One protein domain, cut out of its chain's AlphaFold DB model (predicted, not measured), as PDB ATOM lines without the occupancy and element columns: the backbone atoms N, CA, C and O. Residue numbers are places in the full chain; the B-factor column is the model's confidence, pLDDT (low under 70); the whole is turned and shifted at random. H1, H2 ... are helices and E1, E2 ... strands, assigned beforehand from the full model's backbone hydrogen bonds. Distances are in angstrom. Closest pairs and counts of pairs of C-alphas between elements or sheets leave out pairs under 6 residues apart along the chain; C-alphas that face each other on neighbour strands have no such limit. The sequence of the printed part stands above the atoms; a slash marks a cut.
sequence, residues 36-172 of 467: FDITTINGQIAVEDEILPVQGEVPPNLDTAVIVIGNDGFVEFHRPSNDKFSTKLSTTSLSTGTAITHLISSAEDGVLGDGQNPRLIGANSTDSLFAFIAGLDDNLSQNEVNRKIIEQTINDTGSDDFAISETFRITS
ATOM      1  N   PHE A  36     180.446 233.571 185.860       95.25
ATOM      2  CA  PHE A  36     179.477 233.162 186.860       95.25
ATOM      3  C   PHE A  36     180.029 231.943 187.571       95.25
ATOM      4  O   PHE A  36     180.412 230.993 186.892       95.25
ATOM      5  N   ASP A  37     180.050 232.000 188.897       96.00
ATOM      6  CA  ASP A  37     180.447 230.885 189.738       96.00
ATOM      7  C   ASP A  37     179.491 230.759 190.921       96.00
ATOM      8  O   ASP A  37     179.066 231.747 191.539       96.00
ATOM      9  N   ILE A  38     179.221 229.513 191.295       96.88
ATOM     10  CA  ILE A  38     178.619 229.172 192.580       96.88
ATOM     11  C   ILE A  38     179.647 228.498 193.492       96.88
ATOM     12  O   ILE A  38     180.388 227.603 193.084       96.88
ATOM     13  N   THR A  39     179.670 228.880 194.768       96.69
ATOM     14  CA  THR A  39     180.533 228.217 195.751       96.69
ATOM     15  C   THR A  39     179.806 227.017 196.338       96.69
ATOM     16  O   THR A  39     178.811 227.158 197.049       96.69
ATOM     17  N   THR A  40     180.327 225.823 196.065       97.12
ATOM     18  CA  THR A  40     179.826 224.556 196.610       97.12
ATOM     19  C   THR A  40     180.970 223.746 197.205       97.12
ATOM     20  O   THR A  40     182.130 223.941 196.841       97.12
ATOM     21  N   ILE A  41     180.645 222.815 198.099       97.62
ATOM     22  CA  ILE A  41     181.612 221.897 198.697       97.62
ATOM     23  C   ILE A  41     181.427 220.525 198.057       97.62
ATOM     24  O   ILE A  41     180.391 219.888 198.233       97.62
ATOM     25  N   ASN A  42     182.396 220.062 197.267       94.44
ATOM     26  CA  ASN A  42     182.284 218.844 196.456       94.44
ATOM     27  C   ASN A  42     181.024 218.813 195.566       94.44
ATOM     28  O   ASN A  42     180.366 217.772 195.451       94.44
ATOM     29  N   GLY A  43     180.641 219.954 194.981       96.31
ATOM     30  CA  GLY A  43     179.412 220.072 194.187       96.31
ATOM     31  C   GLY A  43     178.125 220.008 195.018       96.31
ATOM     32  O   GLY A  43     177.056 219.725 194.470       96.31
ATOM     33  N   GLN A  44     178.217 220.196 196.338       97.62
ATOM     34  CA  GLN A  44     177.108 220.073 197.280       97.62
ATOM     35  C   GLN A  44     176.943 221.319 198.154       97.62
ATOM     36  O   GLN A  44     177.893 222.061 198.394       97.62
ATOM     37  N   ILE A  45     175.720 221.511 198.644       96.81
ATOM     38  CA  ILE A  45     175.356 222.470 199.689       96.81
ATOM     39  C   ILE A  45     174.527 221.728 200.736       96.81
ATOM     40  O   ILE A  45     173.620 220.963 200.380       96.81
ATOM     41  N   ALA A  46     174.842 221.948 202.011       97.88
ATOM     42  CA  ALA A  46     174.039 221.452 203.119       97.88
ATOM     43  C   ALA A  46     172.747 222.279 203.258       97.88
ATOM     44  O   ALA A  46     172.791 223.508 203.194       97.88
ATOM     45  N   VAL A  47     171.591 221.638 203.468       97.12
ATOM     46  CA  VAL A  47     170.323 222.362 203.704       97.12
ATOM     47  C   VAL A  47     170.416 223.278 204.925       97.12
ATOM     48  O   VAL A  47     169.793 224.333 204.944       97.12
ATOM     49  N   GLU A  48     171.230 222.894 205.904       97.62
ATOM     50  CA  GLU A  48     171.473 223.606 207.155       97.62
ATOM     51  C   GLU A  48     172.319 224.875 206.975       97.62
ATOM     52  O   GLU A  48     172.275 225.764 207.822       97.62
ATOM     53  N   ASP A  49     173.054 225.009 205.865       96.81
ATOM     54  CA  ASP A  49     173.775 226.252 205.569       96.81
ATOM     55  C   ASP A  49     172.812 227.369 205.125       96.81
ATOM     56  O   ASP A  49     173.140 228.553 205.253       96.81
ATOM     57  N   GLU A  50     171.624 227.004 204.623       96.56
ATOM     58  CA  GLU A  50     170.514 227.887 204.216       96.56
ATOM     59  C   GLU A  50     170.848 228.938 203.140       96.56
ATOM     60  O   GLU A  50     169.988 229.747 202.759       96.56
ATOM     61  N   ILE A  51     172.081 228.929 202.630       96.25
ATOM     62  CA  ILE A  51     172.590 229.880 201.651       96.25
ATOM     63  C   ILE A  51     173.358 229.193 200.521       96.25
ATOM     64  O   ILE A  51     174.002 228.165 200.712       96.25
ATOM     65  N   LEU A  52     173.347 229.827 199.355       96.88
ATOM     66  CA  LEU A  52     174.201 229.528 198.216       96.88
ATOM     67  C   LEU A  52     175.001 230.795 197.868       96.88
ATOM     68  O   LEU A  52     174.406 231.768 197.392       96.88
ATOM     69  N   PRO A  53     176.321 230.837 198.130       97.12
ATOM     70  CA  PRO A  53     177.163 231.940 197.687       97.12
ATOM     71  C   PRO A  53     177.294 231.911 196.164       97.12
ATOM     72  O   PRO A  53     177.675 230.891 195.588       97.12
ATOM     73  N   VAL A  54     176.980 233.030 195.522       96.81
ATOM     74  CA  VAL A  54     177.093 233.204 194.073       96.81
ATOM     75  C   VAL A  54     177.877 234.467 193.770       96.81
ATOM     76  O   VAL A  54     177.756 235.479 194.468       96.81
ATOM     77  N   GLN A  55     178.657 234.422 192.703       96.88
ATOM     78  CA  GLN A  55     179.374 235.573 192.184       96.88
ATOM     79  C   GLN A  55     179.308 235.583 190.665       96.88
ATOM     80  O   GLN A  55     179.156 234.543 190.027       96.88
ATOM     81  N   GLY A  56     179.415 236.766 190.082       95.94
ATOM     82  CA  GLY A  56     179.455 236.885 188.639       95.94
ATOM     83  C   GLY A  56     179.785 238.283 188.158       95.94
ATOM     84  O   GLY A  56     179.750 239.263 188.909       95.94
ATOM     85  N   GLU A  57     180.102 238.341 186.873       95.38
ATOM     86  CA  GLU A  57     180.359 239.550 186.114       95.38
ATOM     87  C   GLU A  57     179.644 239.460 184.764       95.38
ATOM     88  O   GLU A  57     179.723 238.451 184.063       95.38
ATOM     89  N   VAL A  58     178.942 240.522 184.391       92.69
ATOM     90  CA  VAL A  58     178.293 240.694 183.089       92.69
ATOM     91  C   VAL A  58     178.719 242.029 182.468       92.69
ATOM     92  O   VAL A  58     179.193 242.917 183.180       92.69
ATOM     93  N   PRO A  59     178.600 242.205 181.139       90.56
ATOM     94  CA  PRO A  59     178.769 243.515 180.526       90.56
ATOM     95  C   PRO A  59     177.825 244.568 181.126       90.56
ATOM     96  O   PRO A  59     176.719 244.231 181.550       90.56
ATOM     97  N   PRO A  60     178.227 245.848 181.114       88.94
ATOM     98  CA  PRO A  60     177.446 246.896 181.739       88.94
ATOM     99  C   PRO A  60     176.154 247.219 181.002       88.94
ATOM    100  O   PRO A  60     176.118 247.229 179.770       88.94
ATOM    101  N   ASN A  61     175.145 247.634 181.772       86.19
ATOM    102  CA  ASN A  61     173.807 248.020 181.298       86.19
ATOM    103  C   ASN A  61     172.983 246.856 180.725       86.19
ATOM    104  O   ASN A  61     172.087 247.093 179.913       86.19
ATOM    105  N   LEU A  62     173.277 245.624 181.140       89.56
ATOM    106  CA  LEU A  62     172.476 244.455 180.796       89.56
ATOM    107  C   LEU A  62     171.544 244.082 181.943       89.56
ATOM    108  O   LEU A  62     171.922 244.074 183.117       89.56
ATOM    109  N   ASP A  63     170.320 243.720 181.589       90.94
ATOM    110  CA  ASP A  63     169.331 243.237 182.537       90.94
ATOM    111  C   ASP A  63     169.683 241.794 182.912       90.94
ATOM    112  O   ASP A  63     169.670 240.905 182.066       90.94
ATOM    113  N   THR A  64     170.010 241.555 184.183       93.56
ATOM    114  CA  THR A  64     170.574 240.275 184.636       93.56
ATOM    115  C   THR A  64     169.783 239.678 185.796       93.56
ATOM    116  O   THR A  64     169.346 240.383 186.706       93.56
ATOM    117  N   ALA A  65     169.610 238.358 185.777       95.62
ATOM    118  CA  ALA A  65     168.962 237.584 186.824       95.62
ATOM    119  C   ALA A  65     169.759 236.317 187.149       95.62
ATOM    120  O   ALA A  65     170.237 235.619 186.254       95.62
ATOM    121  N   VAL A  66     169.844 235.990 188.436       97.44
ATOM    122  CA  VAL A  66     170.293 234.685 188.922       97.44
ATOM    123  C   VAL A  66     169.069 233.895 189.358       97.44
ATOM    124  O   VAL A  66     168.261 234.367 190.157       97.44
ATOM    125  N   ILE A  67     168.920 232.692 188.819       97.62
ATOM    126  CA  ILE A  67     167.759 231.835 189.028       97.62
ATOM    127  C   ILE A  67     168.239 230.484 189.529       97.62
ATOM    128  O   ILE A  67     169.040 229.844 188.858       97.62
ATOM    129  N   VAL A  68     167.723 230.021 190.664       98.19
ATOM    130  CA  VAL A  68     167.989 228.675 191.184       98.19
ATOM    131  C   VAL A  68     166.708 227.860 191.118       98.19
ATOM    132  O   VAL A  68     165.697 228.237 191.701       98.19
ATOM    133  N   ILE A  69     166.751 226.729 190.422       98.06
ATOM    134  CA  ILE A  69     165.632 225.805 190.257       98.06
ATOM    135  C   ILE A  69     165.912 224.557 191.098       98.06
ATOM    136  O   ILE A  69     166.798 223.758 190.776       98.06
ATOM    137  N   GLY A  70     165.144 224.374 192.168       97.69
ATOM    138  CA  GLY A  70     165.203 223.205 193.042       97.69
ATOM    139  C   GLY A  70     164.719 221.920 192.364       97.69
ATOM    140  O   GLY A  70     164.082 221.949 191.309       97.69
ATOM    141  N   ASN A  71     165.008 220.774 192.985       97.25
ATOM    142  CA  ASN A  71     164.659 219.445 192.461       97.25
ATOM    143  C   ASN A  71     163.139 219.241 192.287       97.25
ATOM    144  O   ASN A  71     162.688 218.494 191.421       97.25
ATOM    145  N   ASP A  72     162.346 219.920 193.109       95.81
ATOM    146  CA  ASP A  72     160.883 219.934 193.086       95.81
ATOM    147  C   ASP A  72     160.285 221.001 192.160       95.81
ATOM    148  O   ASP A  72     159.068 221.129 192.111       95.81
ATOM    149  N   GLY A  73     161.112 221.740 191.413       96.44
ATOM    150  CA  GLY A  73     160.660 222.810 190.523       96.44
ATOM    151  C   GLY A  73     160.448 224.160 191.208       96.44
ATOM    152  O   GLY A  73     160.110 225.122 190.523       96.44
ATOM    153  N   PHE A  74     160.684 224.275 192.521       95.62
ATOM    154  CA  PHE A  74     160.689 225.575 193.193       95.62
ATOM    155  C   PHE A  74     161.774 226.481 192.600       95.62
ATOM    156  O   PHE A  74     162.876 226.013 192.309       95.62
ATOM    157  N   VAL A  75     161.477 227.774 192.451       96.44
ATOM    158  CA  VAL A  75     162.408 228.756 191.890       96.44
ATOM    159  C   VAL A  75     162.727 229.842 192.906       96.44
ATOM    160  O   VAL A  75     161.826 230.536 193.372       96.44
ATOM    161  N   GLU A  76     164.013 230.019 193.188       96.31
ATOM    162  CA  GLU A  76     164.547 231.221 193.823       96.31
ATOM    163  C   GLU A  76     165.038 232.176 192.730       96.31
ATOM    164  O   GLU A  76     165.767 231.770 191.821       96.31
ATOM    165  N   PHE A  77     164.631 233.443 192.804       95.69
ATOM    166  CA  PHE A  77     164.979 234.471 191.824       95.69
ATOM    167  C   PHE A  77     165.704 235.623 192.509       95.69
ATOM    168  O   PHE A  77     165.224 236.167 193.503       95.69
ATOM    169  N   HIS A  78     166.823 236.043 191.935       96.06
ATOM    170  CA  HIS A  78     167.596 237.172 192.420       96.06
ATOM    171  C   HIS A  78     168.002 238.095 191.275       96.06
ATOM    172  O   HIS A  78     168.479 237.644 190.238       96.06
ATOM    173  N   ARG A  79     167.852 239.405 191.487       94.44
ATOM    174  CA  ARG A  79     168.370 240.447 190.598       94.44
ATOM    175  C   ARG A  79     169.641 241.029 191.219       94.44
ATOM    176  O   ARG A  79     169.526 241.719 192.234       94.44
ATOM    177  N   PRO A  80     170.824 240.800 190.626       93.75
ATOM    178  CA  PRO A  80     172.020 241.535 191.003       93.75
ATOM    179  C   PRO A  80     171.810 243.040 190.826       93.75
ATOM    180  O   PRO A  80     171.218 243.482 189.845       93.75
ATOM    181  N   SER A  81     172.305 243.840 191.766       88.12
ATOM    182  CA  SER A  81     172.191 245.301 191.702       88.12
ATOM    183  C   SER A  81     173.198 245.947 190.743       88.12
ATOM    184  O   SER A  81     173.037 247.111 190.379       88.12
ATOM    185  N   ASN A  82     174.254 245.215 190.371       90.69
ATOM    186  CA  ASN A  82     175.397 245.721 189.619       90.69
ATOM    187  C   ASN A  82     175.876 244.661 188.618       90.69
ATOM    188  O   ASN A  82     175.657 243.466 188.818       90.69
ATOM    189  N   ASP A  83     176.665 245.098 187.638       92.50
ATOM    190  CA  ASP A  83     177.272 244.228 186.625       92.50
ATOM    191  C   ASP A  83     178.325 243.263 187.199       92.50
ATOM    192  O   ASP A  83     178.557 242.198 186.643       92.50
ATOM    193  N   LYS A  84     178.952 243.616 188.330       95.06
ATOM    194  CA  LYS A  84     179.807 242.734 189.141       95.06
ATOM    195  C   LYS A  84     179.145 242.515 190.490       95.06
ATOM    196  O   LYS A  84     178.915 243.486 191.217       95.06
ATOM    197  N   PHE A  85     178.883 241.268 190.848       95.50
ATOM    198  CA  PHE A  85     178.161 240.948 192.073       95.50
ATOM    199  C   PHE A  85     178.770 239.760 192.816       95.50
ATOM    200  O   PHE A  85     179.338 238.842 192.231       95.50
ATOM    201  N   SER A  86     178.616 239.789 194.137       96.12
ATOM    202  CA  SER A  86     178.865 238.676 195.048       96.12
ATOM    203  C   SER A  86     177.770 238.720 196.107       96.12
ATOM    204  O   SER A  86     177.572 239.747 196.757       96.12
ATOM    205  N   THR A  87     176.987 237.652 196.216       95.19
ATOM    206  CA  THR A  87     175.794 237.615 197.068       95.19
ATOM    207  C   THR A  87     175.521 236.204 197.584       95.19
ATOM    208  O   THR A  87     176.134 235.229 197.153       95.19
ATOM    209  N   LYS A  88     174.610 236.091 198.549       95.31
ATOM    210  CA  LYS A  88     174.192 234.831 199.171       95.31
ATOM    211  C   LYS A  88     172.705 234.640 198.902       95.31
ATOM    212  O   LYS A  88     171.886 235.383 199.438       95.31
ATOM    213  N   LEU A  89     172.363 233.665 198.067       95.75
ATOM    214  CA  LEU A  89     170.976 233.314 197.761       95.75
ATOM    215  C   LEU A  89     170.416 232.410 198.852       95.75
ATOM    216  O   LEU A  89     171.153 231.577 199.370       95.75
ATOM    217  N   SER A  90     169.134 232.537 199.198       94.81
ATOM    218  CA  SER A  90     168.527 231.618 200.164       94.81
ATOM    219  C   SER A  90     168.288 230.250 199.528       94.81
ATOM    220  O   SER A  90     167.786 230.151 198.413       94.81
ATOM    221  N   THR A  91     168.596 229.183 200.263       95.06
ATOM    222  CA  THR A  91     168.267 227.802 199.872       95.06
ATOM    223  C   THR A  91     167.167 227.190 200.739       95.06
ATOM    224  O   THR A  91     166.752 226.063 200.497       95.06
ATOM    225  N   THR A  92     166.629 227.944 201.704       94.56
ATOM    226  CA  THR A  92     165.642 227.477 202.703       94.56
ATOM    227  C   THR A  92     164.371 226.870 202.107       94.56
ATOM    228  O   THR A  92     163.756 225.992 202.709       94.56
ATOM    229  N   SER A  93     163.956 227.350 200.935       92.88
ATOM    230  CA  SER A  93     162.749 226.878 200.247       92.88
ATOM    231  C   SER A  93     163.036 225.795 199.203       92.88
ATOM    232  O   SER A  93     162.097 225.241 198.634       92.88
ATOM    233  N   LEU A  94     164.309 225.481 198.951       94.75
ATOM    234  CA  LEU A  94     164.710 224.477 197.976       94.75
ATOM    235  C   LEU A  94     164.677 223.083 198.601       94.75
ATOM    236  O   LEU A  94     165.170 222.845 199.703       94.75
ATOM    237  N   SER A  95     164.106 222.131 197.870       95.81
ATOM    238  CA  SER A  95     164.124 220.726 198.265       95.81
ATOM    239  C   SER A  95     165.506 220.087 198.082       95.81
ATOM    240  O   SER A  95     166.297 220.484 197.223       95.81
ATOM    241  N   THR A  96     165.783 219.038 198.865       97.56
ATOM    242  CA  THR A  96     166.962 218.191 198.652       97.56
ATOM    243  C   THR A  96     166.902 217.501 197.288       97.56
ATOM    244  O   THR A  96     165.838 217.109 196.804       97.56
ATOM    245  N   GLY A  97     168.064 217.321 196.663       98.06
ATOM    246  CA  GLY A  97     168.193 216.752 195.324       98.06
ATOM    247  C   GLY A  97     169.125 217.565 194.434       98.06
ATOM    248  O   GLY A  97     169.961 218.323 194.917       98.06
ATOM    249  N   THR A  98     169.016 217.369 193.123       98.25
ATOM    250  CA  THR A  98     169.777 218.155 192.143       98.25
ATOM    251  C   THR A  98     169.130 219.525 191.983       98.25
ATOM    252  O   THR A  98     167.913 219.613 191.864       98.25
ATOM    253  N   ALA A  99     169.927 220.584 191.940       98.31
ATOM    254  CA  ALA A  99     169.491 221.939 191.636       98.31
ATOM    255  C   ALA A  99     170.232 222.466 190.402       98.31
ATOM    256  O   ALA A  99     171.349 222.030 190.099       98.31
ATOM    257  N   ILE A 100     169.589 223.383 189.684       98.19
ATOM    258  CA  ILE A 100     170.146 224.056 188.509       98.19
ATOM    259  C   ILE A 100     170.182 225.547 188.816       98.19
ATOM    260  O   ILE A 100     169.162 226.100 189.219       98.19
ATOM    261  N   THR A 101     171.319 226.192 188.605       98.00
ATOM    262  CA  THR A 101     171.434 227.648 188.673       98.00
ATOM    263  C   THR A 101     171.661 228.201 187.278       98.00
ATOM    264  O   THR A 101     172.494 227.679 186.542       98.00
ATOM    265  N   HIS A 102     170.954 229.269 186.932       97.19
ATOM    266  CA  HIS A 102     171.181 230.058 185.731       97.19
ATOM    267  C   HIS A 102     171.581 231.478 186.114       97.19
ATOM    268  O   HIS A 102     170.889 232.117 186.902       97.19
ATOM    269  N   LEU A 103     172.637 231.994 185.499       96.56
ATOM    270  CA  LEU A 103     172.789 233.420 185.253       96.56
ATOM    271  C   LEU A 103     172.191 233.697 183.878       96.56
ATOM    272  O   LEU A 103     172.733 233.204 182.896       96.56
ATOM    273  N   ILE A 104     171.099 234.450 183.803       95.06
ATOM    274  CA  ILE A 104     170.481 234.880 182.543       95.06
ATOM    275  C   ILE A 104     170.674 236.383 182.412       95.06
ATOM    276  O   ILE A 104     170.453 237.116 183.376       95.06
ATOM    277  N   SER A 105     171.068 236.839 181.231       93.19
ATOM    278  CA  SER A 105     171.253 238.257 180.952       93.19
ATOM    279  C   SER A 105     170.720 238.588 179.565       93.19
ATOM    280  O   SER A 105     170.856 237.774 178.643       93.19
ATOM    281  N   SER A 106     170.111 239.766 179.437       91.12
ATOM    282  CA  SER A 106     169.779 240.314 178.126       91.12
ATOM    283  C   SER A 106     171.052 240.636 177.354       91.12
ATOM    284  O   SER A 106     172.136 240.761 177.930       91.12
ATOM    285  N   ALA A 107     170.943 240.741 176.037       86.81
ATOM    286  CA  ALA A 107     172.060 241.158 175.204       86.81
ATOM    287  C   ALA A 107     171.878 242.603 174.722       86.81
ATOM    288  O   ALA A 107     171.499 243.479 175.500       86.81
ATOM    289  N   GLU A 108     172.266 242.901 173.481       84.50
ATOM    290  CA  GLU A 108     172.488 244.279 173.025       84.50
ATOM    291  C   GLU A 108     171.200 245.113 173.028       84.50
ATOM    292  O   GLU A 108     171.256 246.335 173.192       84.50
ATOM    293  N   ASP A 109     170.042 244.471 172.870       85.94
ATOM    294  CA  ASP A 109     168.749 245.150 172.858       85.94
ATOM    295  C   ASP A 109     168.201 245.482 174.260       85.94
ATOM    296  O   ASP A 109     167.258 246.272 174.377       85.94
ATOM    297  N   GLY A 110     168.823 244.947 175.317       86.38
ATOM    298  CA  GLY A 110     168.427 245.154 176.704       86.38
ATOM    299  C   GLY A 110     167.118 244.462 177.098       86.38
ATOM    300  O   GLY A 110     166.577 244.781 178.157       86.38
ATOM    301  N   VAL A 111     166.596 243.536 176.289       87.31
ATOM    302  CA  VAL A 111     165.303 242.882 176.505       87.31
ATOM    303  C   VAL A 111     165.466 241.367 176.543       87.31
ATOM    304  O   VAL A 111     165.858 240.752 175.569       87.31
ATOM    305  N   LEU A 112     165.074 240.749 177.657       88.69
ATOM    306  CA  LEU A 112     164.955 239.293 177.736       88.69
ATOM    307  C   LEU A 112     163.836 238.756 176.820       88.69
ATOM    308  O   LEU A 112     162.686 239.206 176.892       88.69
ATOM    309  N   GLY A 113     164.158 237.732 176.034       86.81
ATOM    310  CA  GLY A 113     163.277 237.031 175.101       86.81
ATOM    311  C   GLY A 113     163.127 237.758 173.764       86.81
ATOM    312  O   GLY A 113     164.065 238.352 173.249       86.81
ATOM    313  N   ASP A 114     161.936 237.698 173.169       80.38
ATOM    314  CA  ASP A 114     161.600 238.437 171.942       80.38
ATOM    315  C   ASP A 114     160.986 239.833 172.194       80.38
ATOM    316  O   ASP A 114     160.610 240.552 171.258       80.38
ATOM    317  N   GLY A 115     160.802 240.208 173.466       73.06
ATOM    318  CA  GLY A 115     160.126 241.440 173.882       73.06
ATOM    319  C   GLY A 115     158.647 241.548 173.475       73.06
ATOM    320  O   GLY A 115     158.034 242.599 173.667       73.06
ATOM    321  N   GLN A 116     158.055 240.502 172.891       72.31
ATOM    322  CA  GLN A 116     156.658 240.449 172.447       72.31
ATOM    323  C   GLN A 116     155.771 239.635 173.382       72.31
ATOM    324  O   GLN A 116     154.541 239.727 173.277       72.31
ATOM    325  N   ASN A 117     156.340 238.846 174.296       65.94
ATOM    326  CA  ASN A 117     155.535 238.104 175.252       65.94
ATOM    327  C   ASN A 117     154.729 239.072 176.149       65.94
ATOM    328  O   ASN A 117     155.309 239.795 176.959       65.94
ATOM    329  N   PRO A 118     153.380 239.056 176.097       58.06
ATOM    330  CA  PRO A 118     152.543 239.960 176.881       58.06
ATOM    331  C   PRO A 118     152.641 239.741 178.397       58.06
ATOM    332  O   PRO A 118     152.231 240.606 179.166       58.06
ATOM    333  N   ARG A 119     153.169 238.589 178.834       62.53
ATOM    334  CA  ARG A 119     153.491 238.308 180.241       62.53
ATOM    335  C   ARG A 119     154.855 238.853 180.661       62.53
ATOM    336  O   ARG A 119     155.122 238.879 181.855       62.53
ATOM    337  N   LEU A 120     155.671 239.296 179.703       59.69
ATOM    338  CA  LEU A 120     156.966 239.932 179.914       59.69
ATOM    339  C   LEU A 120     156.939 241.453 179.632       59.69
ATOM    340  O   LEU A 120     157.970 242.056 179.353       59.69
ATOM    341  N   ILE A 121     155.765 242.094 179.672       53.91
ATOM    342  CA  ILE A 121     155.647 243.548 179.481       53.91
ATOM    343  C   ILE A 121     155.746 244.238 180.849       53.91
ATOM    344  O   ILE A 121     154.740 244.438 181.532       53.91
ATOM    345  N   GLY A 122     156.965 244.595 181.243       56.06
ATOM    346  CA  GLY A 122     157.300 245.355 182.452       56.06
ATOM    347  C   GLY A 122     158.255 246.518 182.158       56.06
ATOM    348  O   GLY A 122     158.727 246.677 181.035       56.06
ATOM    349  N   ALA A 123     158.516 247.367 183.160       55.62
ATOM    350  CA  ALA A 123     159.391 248.540 183.016       55.62
ATOM    351  C   ALA A 123     160.883 248.177 182.861       55.62
ATOM    352  O   ALA A 123     161.642 248.974 182.315       55.62
ATOM    353  N   ASN A 124     161.282 246.983 183.315       70.88
ATOM    354  CA  ASN A 124     162.561 246.331 183.028       70.88
ATOM    355  C   ASN A 124     162.305 244.849 182.666       70.88
ATOM    356  O   ASN A 124     161.259 244.273 183.010       70.88
ATOM    357  N   SER A 125     163.220 244.230 181.920       81.38
ATOM    358  CA  SER A 125     163.001 242.885 181.370       81.38
ATOM    359  C   SER A 125     163.158 241.776 182.421       81.38
ATOM    360  O   SER A 125     162.554 240.708 182.315       81.38
ATOM    361  N   THR A 126     163.868 242.038 183.520       87.44
ATOM    362  CA  THR A 126     163.992 241.079 184.628       87.44
ATOM    363  C   THR A 126     162.762 241.044 185.546       87.44
ATOM    364  O   THR A 126     162.451 239.979 186.069       87.44
ATOM    365  N   ASP A 127     162.023 242.150 185.745       87.19
ATOM    366  CA  ASP A 127     160.741 242.165 186.495       87.19
ATOM    367  C   ASP A 127     159.706 241.332 185.750       87.19
ATOM    368  O   ASP A 127     158.913 240.594 186.331       87.19
ATOM    369  N   SER A 128     159.754 241.453 184.433       87.31
ATOM    370  CA  SER A 128     158.960 240.694 183.490       87.31
ATOM    371  C   SER A 128     159.238 239.194 183.625       87.31
ATOM    372  O   SER A 128     158.309 238.412 183.832       87.31
ATOM    373  N   LEU A 129     160.516 238.789 183.618       91.00
ATOM    374  CA  LEU A 129     160.912 237.397 183.850       91.00
ATOM    375  C   LEU A 129     160.485 236.899 185.241       91.00
ATOM    376  O   LEU A 129     159.948 235.795 185.358       91.00
ATOM    377  N   PHE A 130     160.657 237.713 186.285       91.25
ATOM    378  CA  PHE A 130     160.188 237.388 187.633       91.25
ATOM    379  C   PHE A 130     158.671 237.159 187.668       91.25
ATOM    380  O   PHE A 130     158.213 236.152 188.206       91.25
ATOM    381  N   ALA A 131     157.883 238.042 187.049       90.12
ATOM    382  CA  ALA A 131     156.431 237.912 186.969       90.12
ATOM    383  C   ALA A 131     155.998 236.662 186.186       90.12
ATOM    384  O   ALA A 131     155.029 236.000 186.562       90.12
ATOM    385  N   PHE A 132     156.724 236.310 185.121       91.94
ATOM    386  CA  PHE A 132     156.510 235.062 184.395       91.94
ATOM    387  C   PHE A 132     156.765 233.837 185.280       91.94
ATOM    388  O   PHE A 132     155.899 232.964 185.348       91.94
ATOM    389  N   ILE A 133     157.904 233.795 185.982       93.56
ATOM    390  CA  ILE A 133     158.275 232.703 186.895       93.56
ATOM    391  C   ILE A 133     157.248 232.572 188.024       93.56
ATOM    392  O   ILE A 133     156.758 231.476 188.280       93.56
ATOM    393  N   ALA A 134     156.849 233.687 188.640       91.75
ATOM    394  CA  ALA A 134     155.828 233.721 189.688       91.75
ATOM    395  C   ALA A 134     154.428 233.299 189.198       91.75
ATOM    396  O   ALA A 134     153.547 233.017 190.008       91.75
ATOM    397  N   GLY A 135     154.199 233.292 187.881       91.69
ATOM    398  CA  GLY A 135     152.962 232.844 187.246       91.69
ATOM    399  C   GLY A 135     153.007 231.411 186.707       91.69
ATOM    400  O   GLY A 135     152.064 231.013 186.013       91.69
ATOM    401  N   LEU A 136     154.090 230.666 186.949       92.69
ATOM    402  CA  LEU A 136     154.184 229.243 186.626       92.69
ATOM    403  C   LEU A 136     153.293 228.406 187.556       92.69
ATOM    404  O   LEU A 136     152.994 228.807 188.675       92.69
ATOM    405  N   ASP A 137     152.853 227.238 187.081       92.62
ATOM    406  CA  ASP A 137     152.071 226.318 187.908       92.62
ATOM    407  C   ASP A 137     152.969 225.647 188.971       92.62
ATOM    408  O   ASP A 137     154.022 225.099 188.643       92.62
ATOM    409  N   ASP A 138     152.514 225.602 190.228       90.69
ATOM    410  CA  ASP A 138     153.251 225.023 191.373       90.69
ATOM    411  C   ASP A 138     153.540 223.506 191.258       90.69
ATOM    412  O   ASP A 138     154.192 222.924 192.123       90.69
ATOM    413  N   ASN A 139     152.994 222.817 190.250       93.62
ATOM    414  CA  ASN A 139     153.118 221.366 190.067       93.62
ATOM    415  C   ASN A 139     154.098 220.957 188.958       93.62
ATOM    416  O   ASN A 139     154.171 219.771 188.626       93.62
ATOM    417  N   LEU A 140     154.806 221.918 188.364       96.81
ATOM    418  CA  LEU A 140     155.785 221.648 187.320       96.81
ATOM    419  C   LEU A 140     157.039 220.998 187.907       96.81
ATOM    420  O   LEU A 140     157.546 221.398 188.950       96.81
ATOM    421  N   SER A 141     157.578 220.008 187.200       97.44
ATOM    422  CA  SER A 141     158.883 219.433 187.531       97.44
ATOM    423  C   SER A 141     160.024 220.418 187.250       97.44
ATOM    424  O   SER A 141     159.899 221.291 186.387       97.44
ATOM    425  N   GLN A 142     161.186 220.223 187.888       97.50
ATOM    426  CA  GLN A 142     162.408 220.999 187.616       97.50
ATOM    427  C   GLN A 142     162.707 221.129 186.114       97.50
ATOM    428  O   GLN A 142     162.998 222.220 185.628       97.50
ATOM    429  N   ASN A 143     162.583 220.035 185.357       97.69
ATOM    430  CA  ASN A 143     162.836 220.037 183.916       97.69
ATOM    431  C   ASN A 143     161.812 220.866 183.133       97.69
ATOM    432  O   ASN A 143     162.166 221.495 182.139       97.69
ATOM    433  N   GLU A 144     160.544 220.865 183.545       97.88
ATOM    434  CA  GLU A 144     159.507 221.672 182.899       97.88
ATOM    435  C   GLU A 144     159.680 223.159 183.194       97.88
ATOM    436  O   GLU A 144     159.517 223.967 182.280       97.88
ATOM    437  N   VAL A 145     160.041 223.508 184.431       97.88
ATOM    438  CA  VAL A 145     160.358 224.883 184.836       97.88
ATOM    439  C   VAL A 145     161.585 225.393 184.083       97.88
ATOM    440  O   VAL A 145     161.489 226.409 183.397       97.88
ATOM    441  N   ASN A 146     162.694 224.645 184.115       97.44
ATOM    442  CA  ASN A 146     163.913 224.962 183.370       97.44
ATOM    443  C   ASN A 146     163.613 225.170 181.880       97.44
ATOM    444  O   ASN A 146     163.905 226.221 181.315       97.44
ATOM    445  N   ARG A 147     162.930 224.207 181.245       96.62
ATOM    446  CA  ARG A 147     162.564 224.308 179.829       96.62
ATOM    447  C   ARG A 147     161.760 225.575 179.536       96.62
ATOM    448  O   ARG A 147     162.061 226.247 178.559       96.62
ATOM    449  N   LYS A 148     160.765 225.908 180.362       95.56
ATOM    450  CA  LYS A 148     159.939 227.110 180.182       95.56
ATOM    451  C   LYS A 148     160.746 228.397 180.320       95.56
ATOM    452  O   LYS A 148     160.543 229.296 179.519       95.56
ATOM    453  N   ILE A 149     161.643 228.489 181.301       94.69
ATOM    454  CA  ILE A 149     162.508 229.664 181.479       94.69
ATOM    455  C   ILE A 149     163.390 229.852 180.242       94.69
ATOM    456  O   ILE A 149     163.395 230.929 179.650       94.69
ATOM    457  N   ILE A 150     164.063 228.792 179.791       94.69
ATOM    458  CA  ILE A 150     164.947 228.851 178.622       94.69
ATOM    459  C   ILE A 150     164.164 229.142 177.327       94.69
ATOM    460  O   ILE A 150     164.623 229.920 176.497       94.69
ATOM    461  N   GLU A 151     162.971 228.562 177.144       93.19
ATOM    462  CA  GLU A 151     162.079 228.833 176.000       93.19
ATOM    463  C   GLU A 151     161.559 230.277 175.948       93.19
ATOM    464  O   GLU A 151     161.161 230.717 174.877       93.19
ATOM    465  N   GLN A 152     161.497 230.988 177.076       90.25
ATOM    466  CA  GLN A 152     161.025 232.381 177.147       90.25
ATOM    467  C   GLN A 152     162.157 233.410 177.204       90.25
ATOM    468  O   GLN A 152     161.897 234.596 177.371       90.25
ATOM    469  N   THR A 153     163.399 232.946 177.118       92.19
ATOM    470  CA  THR A 153     164.599 233.783 177.124       92.19
ATOM    471  C   THR A 153     165.422 233.405 175.894       92.19
ATOM    472  O   THR A 153     164.996 233.627 174.768       92.19
ATOM    473  N   ILE A 154     166.508 232.670 176.093       90.94
ATOM    474  CA  ILE A 154     167.540 232.344 175.102       90.94
ATOM    475  C   ILE A 154     167.002 231.615 173.863       90.94
ATOM    476  O   ILE A 154     167.526 231.765 172.761       90.94
ATOM    477  N   ASN A 155     166.006 230.740 174.033       92.12
ATOM    478  CA  ASN A 155     165.449 229.958 172.927       92.12
ATOM    479  C   ASN A 155     164.207 230.607 172.302       92.12
ATOM    480  O   ASN A 155     163.567 229.976 171.453       92.12
ATOM    481  N   ASP A 156     163.857 231.826 172.709       89.81
ATOM    482  CA  ASP A 156     162.755 232.551 172.098       89.81
ATOM    483  C   ASP A 156     163.111 233.016 170.675       89.81
ATOM    484  O   ASP A 156     164.273 233.155 170.281       89.81
ATOM    485  N   THR A 157     162.092 233.217 169.845       89.69
ATOM    486  CA  THR A 157     162.291 233.583 168.444       89.69
ATOM    487  C   THR A 157     162.796 235.013 168.333       89.69
ATOM    488  O   THR A 157     162.032 235.961 168.448       89.69
ATOM    489  N   GLY A 158     164.072 235.158 167.982       85.69
ATOM    490  CA  GLY A 158     164.695 236.472 167.826       85.69
ATOM    491  C   GLY A 158     165.393 236.980 169.083       85.69
ATOM    492  O   GLY A 158     165.950 238.066 169.002       85.69
ATOM    493  N   SER A 159     165.420 236.187 170.161       89.06
ATOM    494  CA  SER A 159     166.252 236.460 171.334       89.06
ATOM    495  C   SER A 159     167.736 236.419 170.961       89.06
ATOM    496  O   SER A 159     168.193 235.546 170.207       89.06
ATOM    497  N   ASP A 160     168.483 237.381 171.486       88.12
ATOM    498  CA  ASP A 160     169.939 237.424 171.503       88.12
ATOM    499  C   ASP A 160     170.514 237.211 172.918       88.12
ATOM    500  O   ASP A 160     171.729 237.312 173.103       88.12
ATOM    501  N   ASP A 161     169.664 236.835 173.883       91.19
ATOM    502  CA  ASP A 161     170.033 236.579 175.276       91.19
ATOM    503  C   ASP A 161     171.089 235.484 175.413       91.19
ATOM    504  O   ASP A 161     171.241 234.578 174.583       91.19
ATOM    505  N   PHE A 162     171.751 235.483 176.568       91.44
ATOM    506  CA  PHE A 162     172.611 234.381 176.965       91.44
ATOM    507  C   PHE A 162     172.306 233.907 178.382       91.44
ATOM    508  O   PHE A 162     171.750 234.628 179.212       91.44
ATOM    509  N   ALA A 163     172.723 232.674 178.672       93.56
ATOM    510  CA  ALA A 163     172.820 232.213 180.044       93.56
ATOM    511  C   ALA A 163     174.053 231.359 180.296       93.56
ATOM    512  O   ALA A 163     174.518 230.622 179.428       93.56
ATOM    513  N   ILE A 164     174.530 231.419 181.535       94.88
ATOM    514  CA  ILE A 164     175.519 230.503 182.095       94.88
ATOM    515  C   ILE A 164     174.781 229.618 183.092       94.88
ATOM    516  O   ILE A 164     173.986 230.113 183.885       94.88
ATOM    517  N   SER A 165     174.972 228.303 183.001       95.62
ATOM    518  CA  SER A 165     174.223 227.341 183.813       95.62
ATOM    519  C   SER A 165     175.156 226.415 184.567       95.62
ATOM    520  O   SER A 165     176.094 225.872 183.987       95.62
ATOM    521  N   GLU A 166     174.836 226.174 185.831       96.50
ATOM    522  CA  GLU A 166     175.554 225.258 186.705       96.50
ATOM    523  C   GLU A 166     174.591 224.304 187.403       96.50
ATOM    524  O   GLU A 166     173.411 224.597 187.592       96.50
ATOM    525  N   THR A 167     175.093 223.135 187.792       97.25
ATOM    526  CA  THR A 167     174.313 222.133 188.521       97.25
ATOM    527  C   THR A 167     175.040 221.730 189.785       97.25
ATOM    528  O   THR A 167     176.235 221.442 189.743       97.25
ATOM    529  N   PHE A 168     174.302 221.615 190.880       98.06
ATOM    530  CA  PHE A 168     174.827 221.205 192.177       98.06
ATOM    531  C   PHE A 168     173.803 220.333 192.904       98.06
ATOM    532  O   PHE A 168     172.692 220.107 192.414       98.06
ATOM    533  N   ARG A 169     174.171 219.790 194.065       98.19
ATOM    534  CA  ARG A 169     173.262 218.990 194.892       98.19
ATOM    535  C   ARG A 169     172.997 219.659 196.231       98.19
ATOM    536  O   ARG A 169     173.919 220.042 196.936       98.19
ATOM    537  N   ILE A 170     171.730 219.704 196.608       98.12
ATOM    538  CA  ILE A 170     171.279 220.084 197.941       98.12
ATOM    539  C   ILE A 170     171.070 218.797 198.735       98.12
ATOM    540  O   ILE A 170     170.324 217.906 198.317       98.12
ATOM    541  N   THR A 171     171.747 218.665 199.865       98.19
ATOM    542  CA  THR A 171     171.707 217.467 200.714       98.19
ATOM    543  C   THR A 171     171.746 217.871 202.183       98.19
ATOM    544  O   THR A 171     172.012 219.021 202.493       98.19
ATOM    545  N   SER A 172     171.486 216.944 203.100       97.88
ATOM    546  CA  SER A 172     171.756 217.180 204.522       97.88
ATOM    547  C   SER A 172     173.247 217.374 204.792       97.88
ATOM    548  O   SER A 172     174.085 216.866 204.035       97.88
TER     549      SER A 172
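AT A GLANCE: This is residues 36 to 172 of the 467 residues of the protein "Probable secreted glycoprotein" of Haloquadratum walsbyi (strain DSM 16790 / HBSQ001) (UniProt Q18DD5). A strongly twisted five-stranded sheet, curled like part of a barrel, makes the middle layer; two helices, H1 and H2, cover one of its faces, and a small three-stranded sheet packs over the other face, so that the two sheets form a sandwich. The printed part has 137 residues, with eight named strands and two named helices in the order E1 E2 E3 E4 E5 E6 E7 H1 H2 E8. The large sheet runs E2 E8 E7 E4 E5 and is mixed; the small one runs E1 E3 E6 and is antiparallel. The class is mixed, helices and strands, and the whole is compact, with a radius of gyration of the C-alphas of 14.4 A and spans of 42 by 34 by 20 A.

IN THESE COORDINATES: Begin in the large sheet with its longest strand, E8: find C-alpha 162 at (172.611, 234.381, 176.965) and go 29.2 A to C-alpha 171 at (171.707, 217.467, 200.714). The same sheet holds E7, residues 97 to 105 and 26.0 A long, E4, residues 64 to 69 and 16.3 A, E5, residues 75 to 78, and E2, residues 44 to 46. In the small sheet, E1 is residues 36 to 38, from C-alpha 36 at (179.477, 233.162, 186.860); E3, residues 51 to 57, runs 19.9 A and E6, residues 84 to 90, 19.3 A. H1, residues 125 to 134, runs 14.3 A, and H2, residues 142 to 151, runs 14.0 A.

HOW THE PARTS SIT: Look first at E7, antiparallel to E8 with N 99 and O 168 at 2.8 A, and to E4 with N 102 and O 67 at 2.8 A. E4 and E5 form a hairpin, with N 68 and O 76 at 2.9 A. At the other edge E2 is parallel to E8, with N 45 and O 169 at 2.9 A. H1 and H2 on one face of this sheet give two layers, helices over strands. H1 is over E4 and only just over E5, with 3 C-alphas, at a height over the sheet of 9.4 A; H2 is over E7 and E4 at 9.5 A. The two helices are close but not clearly touching, the closest C-alphas, of Ile 133 and Ile 149, 7.5 A apart; they run opposite ways at a shallow tilt of 31 degrees. In both, every O i to N i+4 pair is within hydrogen-bond range. In the small sheet E3 is antiparallel to E1, N 37 and O 55 at 2.9 A, and to E6, N 52 and O 89 at 2.8 A. The parts of the two sheets that face each other are 9.5 A centre to centre.

THE WHOLE: The farthest C-alphas, of Gln 116 and Ser 172, are 42.4 A apart. The printed part has no cut. The link from E7 to H1, residues 106 to 124, is long. Residues 117 to 123 are under pLDDT 70.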